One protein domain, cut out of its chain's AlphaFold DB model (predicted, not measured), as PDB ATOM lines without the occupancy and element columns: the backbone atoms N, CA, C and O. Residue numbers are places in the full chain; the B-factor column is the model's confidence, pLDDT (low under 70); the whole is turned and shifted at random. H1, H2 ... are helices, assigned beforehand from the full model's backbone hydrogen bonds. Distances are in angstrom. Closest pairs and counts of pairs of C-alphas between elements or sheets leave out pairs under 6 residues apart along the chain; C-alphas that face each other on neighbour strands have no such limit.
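AT A GLANCE: This is residues 79 to 171 of the 658 residues of the protein "MGDG_synth domain-containing protein" of Lautropia sp. SCN 69-89 (UniProt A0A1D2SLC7). Three long helices make the main body: H4 lies nearest the middle and crosses both H1 and H5, which come nearest each other at Val 80 and Arg 146 and spread apart from there. Short H2 packs on residues 122 to 126 of H4, while H6 folds back on residues 152 to 156 of H5, and H3 sits beside the last residues of H6. The printed part has 93 residues with six named helices, H1 to H6 in chain order, and no named strand; the class is all helix. It is compact, with a radius of gyration of the C-alphas of 13.6 A, and rounded, spanning 34 by 31 by 21 A.

IN THESE COORDINATES: Find C-alpha 121 at (-46.277, 0.901, -20.432); from there H4, residues 121 to 136, runs 24.7 A to C-alpha 136 at (-55.935, 10.745, -40.958). H1, residues 79 to 94, starts at C-alpha 79, (-55.889, 18.899, -37.920), and is 21.9 A long. H5, residues 143 to 157, measures 21.0 A. The shorter ones are H2, residues 96 to 103, 10.3 A, H3, residues 109 to 114, 8.4 A, and H6, residues 163 to 171, 12.5 A, which ends at C-alpha 171, (-36.565, 17.979, -25.820).

HOW THE PARTS SIT: Start at H4. It touches H1, closest at the C-alphas of Ser 87 and Phe 130, 5.3 A apart, at a steep tilt of 51 degrees, opposite ways. H4 and H5 form a helical hairpin at a steep tilt of 41 degrees, with the C-alphas of Ser 131 and Leu 153 closest at 6.1 A. H2 touches H4 at a steep tilt of 66 degrees; the closest C-alphas, those of Val 102 and Ser 122, are 5.8 A apart. H1 and H2 touch only at the corner, and only just, with 3 pairs of C-alphas within 8 A; Val 92 and Tyr 99 have the closest C-alphas, 6.1 A apart. H1, with residue 80 alone, only just touches H5, also with 3 such pairs; the C-alphas of Val 80 and Arg 146 are closest at 6.3 A. H5 and H6 form another helical hairpin, at a shallow tilt of 31 degrees, where the C-alphas of Ala 155 and Arg 169 are closest at 5.7 A. H3 only just touches H6, with 3 pairs, about perpendicular at 85 degrees; Leu 114 and Ser 170 have the closest C-alphas, 5.0 A apart. H3 and H4 are apart. Helix packing is mostly crossed, one of 6 touching pairs with a tilt being shallow. In H1, H2, H3, H5 and H6 every O i to N i+4 pair is within hydrogen-bond range; in H4, 10 of 12 are.

THE WHOLE: Look at Asp 106 and Gly 140 for the two C-alphas farthest apart, 37.0 A. The printed part has no cut, and no link is long. The mean pLDDT of the printed part is 74.2; you will find values under 70 in residues 103 to 117, 138 to 141 and 155 to 166 of this model.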
ATOM      1  N   GLY A  79     -55.964  20.325 -37.600       88.38
ATOM      2  CA  GLY A  79     -55.889  18.899 -37.920       88.38
ATOM      3  C   GLY A  79     -55.223  18.091 -36.806       88.38
ATOM      4  O   GLY A  79     -55.674  16.997 -36.482       88.38
ATOM      5  N   VAL A  80     -54.172  18.634 -36.186       88.44
ATOM      6  CA  VAL A  80     -53.541  18.016 -35.006       88.44
ATOM      7  C   VAL A  80     -54.498  18.007 -33.813       88.44
ATOM      8  O   VAL A  80     -54.610  16.982 -33.142       88.44
ATOM      9  N   ALA A  81     -55.191  19.119 -33.560       88.75
ATOM     10  CA  ALA A  81     -56.182  19.217 -32.494       88.75
ATOM     11  C   ALA A  81     -57.299  18.179 -32.665       88.75
ATOM     12  O   ALA A  81     -57.587  17.453 -31.717       88.75
ATOM     13  N   ASP A  82     -57.864  18.061 -33.872       86.25
ATOM     14  CA  ASP A  82     -58.900  17.072 -34.184       86.25
ATOM     15  C   ASP A  82     -58.398  15.644 -33.941       86.25
ATOM     16  O   ASP A  82     -59.018  14.898 -33.191       86.25
ATOM     17  N   VAL A  83     -57.215  15.275 -34.451       87.69
ATOM     18  CA  VAL A  83     -56.649  13.938 -34.201       87.69
ATOM     19  C   VAL A  83     -56.482  13.668 -32.702       87.69
ATOM     20  O   VAL A  83     -56.877  12.604 -32.234       87.69
ATOM     21  N   ILE A  84     -55.927  14.612 -31.932       86.12
ATOM     22  CA  ILE A  84     -55.747  14.443 -30.481       86.12
ATOM     23  C   ILE A  84     -57.095  14.270 -29.778       86.12
ATOM     24  O   ILE A  84     -57.227  13.381 -28.934       86.12
ATOM     25  N   GLN A  85     -58.084  15.095 -30.124       83.19
ATOM     26  CA  GLN A  85     -59.428  15.014 -29.561       83.19
ATOM     27  C   GLN A  85     -60.064  13.662 -29.884       83.19
ATOM     28  O   GLN A  85     -60.444  12.946 -28.963       83.19
ATOM     29  N   GLN A  86     -60.104  13.257 -31.154       82.69
ATOM     30  CA  GLN A  86     -60.694  11.983 -31.577       82.69
ATOM     31  C   GLN A  86     -59.995  10.779 -30.934       82.69
ATOM     32  O   GLN A  86     -60.658   9.852 -30.465       82.69
ATOM     33  N   SER A  87     -58.662  10.792 -30.848       85.00
ATOM     34  CA  SER A  87     -57.912   9.726 -30.180       85.00
ATOM     35  C   SER A  87     -58.168   9.680 -28.678       85.00
ATOM     36  O   SER A  87     -58.238   8.592 -28.106       85.00
ATOM     37  N   TYR A  88     -58.320  10.836 -28.029       82.00
ATOM     38  CA  TYR A  88     -58.727  10.896 -26.630       82.00
ATOM     39  C   TYR A  88     -60.139  10.341 -26.444       82.00
ATOM     40  O   TYR A  88     -60.333   9.506 -25.566       82.00
ATOM     41  N   LEU A  89     -61.098  10.748 -27.285       79.06
ATOM     42  CA  LEU A  89     -62.476  10.257 -27.235       79.06
ATOM     43  C   LEU A  89     -62.517   8.735 -27.354       79.06
ATOM     44  O   LEU A  89     -63.110   8.075 -26.507       79.06
ATOM     45  N   ARG A  90     -61.792   8.184 -28.331       80.19
ATOM     46  CA  ARG A  90     -61.632   6.739 -28.517       80.19
ATOM     47  C   ARG A  90     -60.993   6.065 -27.304       80.19
ATOM     48  O   ARG A  90     -61.427   4.998 -26.886       80.19
ATOM     49  N   LEU A  91     -59.958   6.676 -26.724       81.69
ATOM     50  CA  LEU A  91     -59.296   6.158 -25.527       81.69
ATOM     51  C   LEU A  91     -60.276   6.046 -24.354       81.69
ATOM     52  O   LEU A  91     -60.309   5.003 -23.707       81.69
ATOM     53  N   VAL A  92     -61.065   7.087 -24.081       74.94
ATOM     54  CA  VAL A  92     -62.010   7.062 -22.956       74.94
ATOM     55  C   VAL A  92     -63.222   6.168 -23.229       74.94
ATOM     56  O   VAL A  92     -63.735   5.568 -22.289       74.94
ATOM     57  N   SER A  93     -63.653   6.028 -24.488       72.25
ATOM     58  CA  SER A  93     -64.823   5.220 -24.850       72.25
ATOM     59  C   SER A  93     -64.520   3.730 -25.011       72.25
ATOM     60  O   SER A  93     -65.278   2.900 -24.526       72.25
ATOM     61  N   GLU A  94     -63.431   3.374 -25.699       79.62
ATOM     62  CA  GLU A  94     -63.102   1.986 -26.073       79.62
ATOM     63  C   GLU A  94     -62.057   1.356 -25.133       79.62
ATOM     64  O   GLU A  94     -61.874   0.138 -25.108       79.62
ATOM     65  N   HIS A  95     -61.331   2.177 -24.370       79.38
ATOM     66  CA  HIS A  95     -60.178   1.749 -23.576       79.38
ATOM     67  C   HIS A  95     -60.137   2.417 -22.190       79.38
ATOM     68  O   HIS A  95     -59.066   2.801 -21.710       79.38
ATOM     69  N   SER A  96     -61.287   2.528 -21.522       71.75
ATOM     70  CA  SER A  96     -61.443   3.194 -20.217       71.75
ATOM     71  C   SER A  96     -60.482   2.675 -19.132       71.75
ATOM     72  O   SER A  96     -59.884   3.476 -18.420       71.75
ATOM     73  N   ASP A  97     -60.215   1.365 -19.060       76.00
ATOM     74  CA  ASP A  97     -59.219   0.803 -18.127       76.00
ATOM     75  C   ASP A  97     -57.788   1.279 -18.420       76.00
ATOM     76  O   ASP A  97     -56.939   1.377 -17.534       76.00
ATOM     77  N   LEU A  98     -57.470   1.529 -19.693       79.38
ATOM     78  CA  LEU A  98     -56.173   2.079 -20.069       79.38
ATOM     79  C   LEU A  98     -56.075   3.556 -19.702       79.38
ATOM     80  O   LEU A  98     -55.020   3.966 -19.222       79.38
ATOM     81  N   TYR A  99     -57.145   4.319 -19.923       76.38
ATOM     82  CA  TYR A  99     -57.236   5.708 -19.485       76.38
ATOM     83  C   TYR A  99     -57.057   5.822 -17.969       76.38
ATOM     84  O   TYR A  99     -56.197   6.576 -17.523       76.38
ATOM     85  N   ASP A 100     -57.766   5.002 -17.195       73.00
ATOM     86  CA  ASP A 100     -57.676   4.991 -15.736       73.00
ATOM     87  C   ASP A 100     -56.258   4.688 -15.238       73.00
ATOM     88  O   ASP A 100     -55.683   5.435 -14.446       73.00
ATOM     89  N   ARG A 101     -55.623   3.652 -15.804       76.75
ATOM     90  CA  ARG A 101     -54.217   3.346 -15.511       76.75
ATOM     91  C   ARG A 101     -53.272   4.485 -15.864       76.75
ATOM     92  O   ARG A 101     -52.232   4.575 -15.230       76.75
ATOM     93  N   VAL A 102     -53.553   5.277 -16.905       73.88
ATOM     94  CA  VAL A 102     -52.738   6.451 -17.266       73.88
ATOM     95  C   VAL A 102     -52.997   7.613 -16.314       73.88
ATOM     96  O   VAL A 102     -52.048   8.302 -15.957       73.88
ATOM     97  N   TYR A 103     -54.239   7.803 -15.883       69.19
ATOM     98  CA  TYR A 103     -54.613   8.841 -14.931       69.19
ATOM     99  C   TYR A 103     -53.999   8.608 -13.544       69.19
ATOM    100  O   TYR A 103     -53.544   9.549 -12.907       69.19
ATOM    101  N   HIS A 104     -53.952   7.350 -13.096       67.56
ATOM    102  CA  HIS A 104     -53.341   6.944 -11.829       67.56
ATOM    103  C   HIS A 104     -51.828   6.722 -11.896       67.56
ATOM    104  O   HIS A 104     -51.222   6.372 -10.881       67.56
ATOM    105  N   LEU A 105     -51.192   6.924 -13.058       67.62
ATOM    106  CA  LEU A 105     -49.741   7.094 -13.058       67.62
ATOM    107  C   LEU A 105     -49.398   8.237 -12.105       67.62
ATOM    108  O   LEU A 105     -50.195   9.162 -11.962       67.62
ATOM    109  N   ASP A 106     -48.227   8.146 -11.464       57.53
ATOM    110  CA  ASP A 106     -47.715   9.166 -10.542       57.53
ATOM    111  C   ASP A 106     -48.135  10.560 -11.027       57.53
ATOM    112  O   ASP A 106     -47.904  10.900 -12.188       57.53
ATOM    113  N   GLN A 107     -48.784  11.360 -10.182       58.00
ATOM    114  CA  GLN A 107     -49.250  12.693 -10.572       58.00
ATOM    115  C   GLN A 107     -48.079  13.589 -11.037       58.00
ATOM    116  O   GLN A 107     -48.253  14.529 -11.819       58.00
ATOM    117  N   ARG A 108     -46.843  13.224 -10.665       60.22
ATOM    118  CA  ARG A 108     -45.583  13.810 -11.140       60.22
ATOM    119  C   ARG A 108     -45.089  13.233 -12.469       60.22
ATOM    120  O   ARG A 108     -44.047  13.675 -12.950       60.22
ATOM    121  N   LEU A 109     -45.807  12.311 -13.108       67.38
ATOM    122  CA  LEU A 109     -45.442  11.658 -14.369       67.38
ATOM    123  C   LEU A 109     -45.032  12.678 -15.419       67.38
ATOM    124  O   LEU A 109     -44.013  12.510 -16.079       67.38
ATOM    125  N   TRP A 110     -45.799  13.752 -15.576       64.25
ATOM    126  CA  TRP A 110     -45.472  14.789 -16.549       64.25
ATOM    127  C   TRP A 110     -44.127  15.455 -16.246       64.25
ATOM    128  O   TRP A 110     -43.362  15.716 -17.172       64.25
ATOM    129  N   ARG A 111     -43.779  15.642 -14.964       63.78
ATOM    130  CA  ARG A 111     -42.451  16.121 -14.543       63.78
ATOM    131  C   ARG A 111     -41.369  15.089 -14.861       63.78
ATOM    132  O   ARG A 111     -40.338  15.461 -15.408       63.78
ATOM    133  N   VAL A 112     -41.626  13.803 -14.613       66.69
ATOM    134  CA  VAL A 112     -40.710  12.695 -14.948       66.69
ATOM    135  C   VAL A 112     -40.463  12.615 -16.459       66.69
ATOM    136  O   VAL A 112     -39.317  12.552 -16.901       66.69
ATOM    137  N   LEU A 113     -41.514  12.698 -17.276       67.56
ATOM    138  CA  LEU A 113     -41.427  12.700 -18.739       67.56
ATOM    139  C   LEU A 113     -40.669  13.925 -19.261       67.56
ATOM    140  O   LEU A 113     -39.819  13.799 -20.147       67.56
ATOM    141  N   LEU A 114     -40.935  15.104 -18.691       65.12
ATOM    142  CA  LEU A 114     -40.205  16.334 -19.002       65.12
ATOM    143  C   LEU A 114     -38.749  16.282 -18.531       65.12
ATOM    144  O   LEU A 114     -37.909  16.913 -19.167       65.12
ATOM    145  N   ALA A 115     -38.418  15.505 -17.501       64.38
ATOM    146  CA  ALA A 115     -37.048  15.247 -17.056       64.38
ATOM    147  C   ALA A 115     -36.327  14.163 -17.884       64.38
ATOM    148  O   ALA A 115     -35.149  13.907 -17.665       64.38
ATOM    149  N   GLY A 116     -37.001  13.543 -18.861       65.06
ATOM    150  CA  GLY A 116     -36.422  12.481 -19.692       65.06
ATOM    151  C   GLY A 116     -36.547  11.076 -19.104       65.06
ATOM    152  O   GLY A 116     -36.053  10.128 -19.712       65.06
ATOM    153  N   GLY A 117     -37.258  10.921 -17.983       67.69
ATOM    154  CA  GLY A 117     -37.560   9.629 -17.369       67.69
ATOM    155  C   GLY A 117     -38.399   8.718 -18.268       67.69
ATOM    156  O   GLY A 117     -38.944   9.150 -19.290       67.69
ATOM    157  N   ALA A 118     -38.472   7.434 -17.915       71.31
ATOM    158  CA  ALA A 118     -39.112   6.398 -18.724       71.31
ATOM    159  C   ALA A 118     -40.609   6.669 -18.977       71.31
ATOM    160  O   ALA A 118     -41.309   7.209 -18.124       71.31
ATOM    161  N   VAL A 119     -41.115   6.264 -20.151       72.56
ATOM    162  CA  VAL A 119     -42.557   6.322 -20.457       72.56
ATOM    163  C   VAL A 119     -43.212   5.036 -19.958       72.56
ATOM    164  O   VAL A 119     -42.852   3.955 -20.444       72.56
ATOM    165  N   PRO A 120     -44.201   5.121 -19.053       77.88
ATOM    166  CA  PRO A 120     -44.908   3.948 -18.556       77.88
ATOM    167  C   PRO A 120     -45.560   3.126 -19.671       77.88
ATOM    168  O   PRO A 120     -45.930   3.635 -20.733       77.88
ATOM    169  N   ALA A 121     -45.709   1.820 -19.444       79.00
ATOM    170  CA  ALA A 121     -46.277   0.901 -20.432       79.00
ATOM    171  C   ALA A 121     -47.712   1.279 -20.848       79.00
ATOM    172  O   ALA A 121     -48.045   1.203 -22.035       79.00
ATOM    173  N   SER A 122     -48.530   1.743 -19.898       77.94
ATOM    174  CA  SER A 122     -49.885   2.245 -20.144       77.94
ATOM    175  C   SER A 122     -49.871   3.446 -21.095       77.94
ATOM    176  O   SER A 122     -50.522   3.412 -22.140       77.94
ATOM    177  N   LEU A 123     -49.028   4.449 -20.831       77.62
ATOM    178  CA  LEU A 123     -48.896   5.623 -21.694       77.62
ATOM    179  C   LEU A 123     -48.375   5.261 -23.101       77.62
ATOM    180  O   LEU A 123     -48.890   5.764 -24.096       77.62
ATOM    181  N   ARG A 124     -47.438   4.308 -23.233       77.31
ATOM    182  CA  ARG A 124     -47.008   3.791 -24.554       77.31
ATOM    183  C   ARG A 124     -48.149   3.157 -25.349       77.31
ATOM    184  O   ARG A 124     -48.180   3.253 -26.576       77.31
ATOM    185  N   ARG A 125     -49.075   2.463 -24.684       80.38
ATOM    186  CA  ARG A 125     -50.245   1.866 -25.346       80.38
ATOM    187  C   ARG A 125     -51.212   2.947 -25.831       80.38
ATOM    188  O   ARG A 125     -51.667   2.842 -26.965       80.38
ATOM    189  N   VAL A 126     -51.420   4.012 -25.051       81.31
ATOM    190  CA  VAL A 126     -52.189   5.193 -25.489       81.31
ATOM    191  C   VAL A 126     -51.574   5.827 -26.733       81.31
ATOM    192  O   VAL A 126     -52.249   6.049 -27.730       81.31
ATOM    193  N   LEU A 127     -50.262   6.032 -26.733       78.75
ATOM    194  CA  LEU A 127     -49.571   6.692 -27.843       78.75
ATOM    195  C   LEU A 127     -49.594   5.871 -29.142       78.75
ATOM    196  O   LEU A 127     -49.587   6.434 -30.240       78.75
ATOM    197  N   ARG A 128     -49.689   4.537 -29.041       79.12
ATOM    198  CA  ARG A 128     -49.936   3.660 -30.196       79.12
ATOM    199  C   ARG A 128     -51.332   3.853 -30.791       79.12
ATOM    200  O   ARG A 128     -51.445   3.796 -32.012       79.12
ATOM    201  N   LEU A 129     -52.352   4.114 -29.970       79.56
ATOM    202  CA  LEU A 129     -53.698   4.452 -30.451       79.56
ATOM    203  C   LEU A 129     -53.675   5.782 -31.210       79.56
ATOM    204  O   LEU A 129     -54.057   5.826 -32.375       79.56
ATOM    205  N   PHE A 130     -53.085   6.815 -30.607       81.31
ATOM    206  CA  PHE A 130     -52.958   8.147 -31.211       81.31
ATOM    207  C   PHE A 130     -52.203   8.107 -32.544       81.31
ATOM    208  O   PHE A 130     -52.526   8.802 -33.503       81.31
ATOM    209  N   SER A 131     -51.207   7.229 -32.638       78.81
ATOM    210  CA  SER A 131     -50.450   7.029 -33.868       78.81
ATOM    211  C   SER A 131     -51.245   6.407 -35.014       78.81
ATOM    212  O   SER A 131     -50.858   6.596 -36.165       78.81
ATOM    213  N   ARG A 132     -52.284   5.615 -34.728       79.12
ATOM    214  CA  ARG A 132     -53.158   5.057 -35.770       79.12
ATOM    215  C   ARG A 132     -54.012   6.166 -36.369       79.12
ATOM    216  O   ARG A 132     -54.083   6.283 -37.588       79.12
ATOM    217  N   ASP A 133     -54.571   7.023 -35.523       80.38
ATOM    218  CA  ASP A 133     -55.405   8.145 -35.958       80.38
ATOM    219  C   ASP A 133     -54.597   9.243 -36.672       80.38
ATOM    220  O   ASP A 133     -55.115   9.891 -37.575       80.38
ATOM    221  N   ALA A 134     -53.303   9.388 -36.367       80.38
ATOM    222  CA  ALA A 134     -52.403  10.323 -37.050       80.38
ATOM    223  C   ALA A 134     -52.275  10.091 -38.570       80.38
ATOM    224  O   ALA A 134     -51.905  11.012 -39.295       80.38
ATOM    225  N   SER A 135     -52.618   8.897 -39.070       75.56
ATOM    226  CA  SER A 135     -52.715   8.625 -40.513       75.56
ATOM    227  C   SER A 135     -53.817   9.438 -41.212       75.56
ATOM    228  O   SER A 135     -53.744   9.655 -42.417       75.56
ATOM    229  N   ARG A 136     -54.806   9.942 -40.460       76.06
ATOM    230  CA  ARG A 136     -55.935  10.745 -40.958       76.06
ATOM    231  C   ARG A 136     -55.634  12.246 -41.027       76.06
ATOM    232  O   ARG A 136     -56.514  13.030 -41.379       76.06
ATOM    233  N   LEU A 137     -54.411  12.662 -40.692       81.06
ATOM    234  CA  LEU A 137     -54.002  14.066 -40.659       81.06
ATOM    235  C   LEU A 137     -54.022  14.681 -42.079       81.06
ATOM    236  O   LEU A 137     -53.043  14.607 -42.827       81.06
ATOM    237  N   ARG A 138     -55.141  15.314 -42.457       69.31
ATOM    238  CA  ARG A 138     -55.357  15.991 -43.759       69.31
ATOM    239  C   ARG A 138     -54.277  17.020 -44.060       69.31
ATOM    240  O   ARG A 138     -53.756  17.595 -43.122       69.31
ATOM    241  N   HIS A 139     -53.922  17.277 -45.322       61.47
ATOM    242  CA  HIS A 139     -52.881  18.252 -45.716       61.47
ATOM    243  C   HIS A 139     -53.385  19.714 -45.590       61.47
ATOM    244  O   HIS A 139     -54.544  19.974 -45.887       61.47
ATOM    245  N   GLY A 140     -52.541  20.655 -45.124       61.12
ATOM    246  CA  GLY A 140     -52.899  22.071 -44.851       61.12
ATOM    247  C   GLY A 140     -52.601  22.542 -43.409       61.12
ATOM    248  O   GLY A 140     -52.384  21.718 -42.527       61.12
ATOM    249  N   GLY A 141     -52.536  23.853 -43.149       67.56
ATOM    250  CA  GLY A 141     -52.346  24.400 -41.789       67.56
ATOM    251  C   GLY A 141     -50.888  24.578 -41.318       67.56
ATOM    252  O   GLY A 141     -49.974  24.802 -42.118       67.56
ATOM    253  N   ASN A 142     -50.652  24.540 -40.001       78.50
ATOM    254  CA  ASN A 142     -49.363  24.877 -39.385       78.50
ATOM    255  C   ASN A 142     -48.372  23.703 -39.459       78.50
ATOM    256  O   ASN A 142     -48.415  22.759 -38.666       78.50
ATOM    257  N   ARG A 143     -47.418  23.792 -40.398       81.75
ATOM    258  CA  ARG A 143     -46.402  22.752 -40.656       81.75
ATOM    259  C   ARG A 143     -45.581  22.370 -39.418       81.75
ATOM    260  O   ARG A 143     -45.195  21.210 -39.291       81.75
ATOM    261  N   THR A 144     -45.334  23.306 -38.500       84.81
ATOM    262  CA  THR A 144     -44.537  23.044 -37.293       84.81
ATOM    263  C   THR A 144     -45.257  22.113 -36.325       84.81
ATOM    264  O   THR A 144     -44.634  21.191 -35.807       84.81
ATOM    265  N   ASP A 145     -46.555  22.307 -36.098       86.38
ATOM    266  CA  ASP A 145     -47.312  21.481 -35.145       86.38
ATOM    267  C   ASP A 145     -47.465  20.057 -35.636       86.38
ATOM    268  O   ASP A 145     -47.311  19.115 -34.867       86.38
ATOM    269  N   ARG A 146     -47.709  19.900 -36.935       85.88
ATOM    270  CA  ARG A 146     -47.821  18.592 -37.577       85.88
ATOM    271  C   ARG A 146     -46.519  17.819 -37.468       85.88
ATOM    272  O   ARG A 146     -46.524  16.660 -37.061       85.88
ATOM    273  N   TRP A 147     -45.402  18.475 -37.784       87.88
ATOM    274  CA  TRP A 147     -44.085  17.875 -37.623       87.88
ATOM    275  C   TRP A 147     -43.817  17.513 -36.160       87.88
ATOM    276  O   TRP A 147     -43.401  16.393 -35.890       87.88
ATOM    277  N   LEU A 148     -44.115  18.408 -35.211       85.94
ATOM    278  CA  LEU A 148     -43.926  18.136 -33.784       85.94
ATOM    279  C   LEU A 148     -44.780  16.980 -33.286       85.94
ATOM    280  O   LEU A 148     -44.283  16.137 -32.548       85.94
ATOM    281  N   PHE A 149     -46.045  16.932 -33.688       86.19
ATOM    282  CA  PHE A 149     -46.964  15.869 -33.323       86.19
ATOM    283  C   PHE A 149     -46.473  14.518 -33.848       86.19
ATOM    284  O   PHE A 149     -46.325  13.573 -33.075       86.19
ATOM    285  N   LEU A 150     -46.118  14.437 -35.134       86.06
ATOM    286  CA  LEU A 150     -45.582  13.215 -35.738       86.06
ATOM    287  C   LEU A 150     -44.224  12.819 -35.139       86.06
ATOM    288  O   LEU A 150     -44.003  11.642 -34.857       86.06
ATOM    289  N   ALA A 151     -43.337  13.785 -34.881       83.06
ATOM    290  CA  ALA A 151     -42.045  13.551 -34.241       83.06
ATOM    291  C   ALA A 151     -42.206  13.054 -32.800       83.06
ATOM    292  O   ALA A 151     -41.499  12.135 -32.392       83.06
ATOM    293  N   LEU A 152     -43.157  13.605 -32.038       79.62
ATOM    294  CA  LEU A 152     -43.500  13.124 -30.700       79.62
ATOM    295  C   LEU A 152     -44.035  11.693 -30.758       79.62
ATOM    296  O   LEU A 152     -43.536  10.840 -30.031       79.62
ATOM    297  N   LEU A 153     -44.981  11.395 -31.652       80.19
ATOM    298  CA  LEU A 153     -45.499  10.035 -31.831       80.19
ATOM    299  C   LEU A 153     -44.395   9.041 -32.224       80.19
ATOM    300  O   LEU A 153     -44.349   7.936 -31.686       80.19
ATOM    301  N   ALA A 154     -43.475   9.430 -33.109       76.94
ATOM    302  CA  ALA A 154     -42.338   8.605 -33.517       76.94
ATOM    303  C   ALA A 154     -41.332   8.392 -32.372       76.94
ATOM    304  O   ALA A 154     -40.960   7.253 -32.078       76.94
ATOM    305  N   ALA A 155     -40.953   9.461 -31.662       68.88
ATOM    306  CA  ALA A 155     -40.064   9.402 -30.499       68.88
ATOM    307  C   ALA A 155     -40.655   8.565 -29.353       68.88
ATOM    308  O   ALA A 155     -39.925   7.985 -28.552       68.88
ATOM    309  N   LEU A 156     -41.984   8.479 -29.285       65.38
ATOM    310  CA  LEU A 156     -42.715   7.681 -28.307       65.38
ATOM    311  C   LEU A 156     -42.973   6.229 -28.757       65.38
ATOM    312  O   LEU A 156     -43.249   5.377 -27.910       65.38
ATOM    313  N   LYS A 157     -42.853   5.937 -30.061       63.66
ATOM    314  CA  LYS A 157     -42.912   4.591 -30.663       63.66
ATOM    315  C   LYS A 157     -41.574   3.840 -30.624       63.66
ATOM    316  O   LYS A 157     -41.579   2.612 -30.625       63.66
ATOM    317  N   GLY A 158     -40.447   4.554 -30.654       55.66
ATOM    318  CA  GLY A 158     -39.125   3.972 -30.909       55.66
ATOM    319  C   GLY A 158     -38.588   3.012 -29.836       55.66
ATOM    320  O   GLY A 158     -38.785   3.203 -28.637       55.66
ATOM    321  N   ARG A 159     -37.810   2.015 -30.288       48.72
ATOM    322  CA  ARG A 159     -36.989   1.067 -29.500       48.72
ATOM    323  C   ARG A 159     -35.739   1.698 -28.850       48.72
ATOM    324  O   ARG A 159     -34.833   0.978 -28.451       48.72
ATOM    325  N   ALA A 160     -35.664   3.023 -28.712       47.25
ATOM    326  CA  ALA A 160     -34.531   3.694 -28.071       47.25
ATOM    327  C   ALA A 160     -34.643   3.593 -26.538       47.25
ATOM    328  O   ALA A 160     -34.956   4.560 -25.841       47.25
ATOM    329  N   TRP A 161     -34.450   2.379 -26.020       51.03
ATOM    330  CA  TRP A 161     -34.278   2.096 -24.599       51.03
ATOM    331  C   TRP A 161     -32.849   2.487 -24.209       51.03
ATOM    332  O   TRP A 161     -31.943   1.665 -24.195       51.03
ATOM    333  N   GLY A 162     -32.642   3.784 -23.979       54.72
ATOM    334  CA  GLY A 162     -31.360   4.334 -23.549       54.72
ATOM    335  C   GLY A 162     -31.397   5.852 -23.348       54.72
ATOM    336  O   GLY A 162     -32.324   6.536 -23.795       54.72
ATOM    337  N   TRP A 163     -30.356   6.374 -22.696       49.75
ATOM    338  CA  TRP A 163     -30.142   7.796 -22.393       49.75
ATOM    339  C   TRP A 163     -30.384   8.768 -23.577       49.75
ATOM    340  O   TRP A 163     -31.078   9.767 -23.363       49.75
ATOM    341  N   PRO A 164     -29.977   8.497 -24.842       60.16
ATOM    342  CA  PRO A 164     -30.219   9.462 -25.925       60.16
ATOM    343  C   PRO A 164     -31.703   9.586 -26.334       60.16
ATOM    344  O   PRO A 164     -32.152  10.669 -26.714       60.16
ATOM    345  N   GLY A 165     -32.506   8.520 -26.204       66.44
ATOM    346  CA  GLY A 165     -33.933   8.537 -26.563       66.44
ATOM    347  C   GLY A 165     -34.797   9.336 -25.580       66.44
ATOM    348  O   GLY A 165     -35.711  10.063 -25.986       66.44
ATOM    349  N   GLY A 166     -34.478   9.252 -24.284       67.38
ATOM    350  CA  GLY A 166     -35.140  10.034 -23.233       67.38
ATOM    351  C   GLY A 166     -34.920  11.540 -23.397       67.38
ATOM    352  O   GLY A 166     -35.878  12.313 -23.316       67.38
ATOM    353  N   VAL A 167     -33.685  11.946 -23.717       72.81
ATOM    354  CA  VAL A 167     -33.311  13.351 -23.959       72.81
ATOM    355  C   VAL A 167     -34.037  13.924 -25.179       72.81
ATOM    356  O   VAL A 167     -34.598  15.018 -25.085       72.81
ATOM    357  N   LEU A 168     -34.101  13.183 -26.293       77.50
ATOM    358  CA  LEU A 168     -34.810  13.618 -27.502       77.50
ATOM    359  C   LEU A 168     -36.310  13.823 -27.244       77.50
ATOM    360  O   LEU A 168     -36.846  14.893 -27.543       77.50
ATOM    361  N   ARG A 169     -36.987  12.835 -26.640       77.31
ATOM    362  CA  ARG A 169     -38.417  12.926 -26.287       77.31
ATOM    363  C   ARG A 169     -38.693  14.134 -25.401       77.31
ATOM    364  O   ARG A 169     -39.600  14.919 -25.666       77.31
ATOM    365  N   SER A 170     -37.908  14.270 -24.342       75.12
ATOM    366  CA  SER A 170     -38.011  15.363 -23.384       75.12
ATOM    367  C   SER A 170     -37.772  16.725 -24.055       75.12
ATOM    368  O   SER A 170     -38.514  17.681 -23.817       75.12
ATOM    369  N   GLY A 171     -36.807  16.809 -24.977       82.12
ATOM    370  CA  GLY A 171     -36.565  17.979 -25.820       82.12
ATOM    371  C   GLY A 171     -37.763  18.350 -26.699       82.12
ATOM    372  O   GLY A 171     -38.164  19.515 -26.707       82.12
TER     373      GLY A 171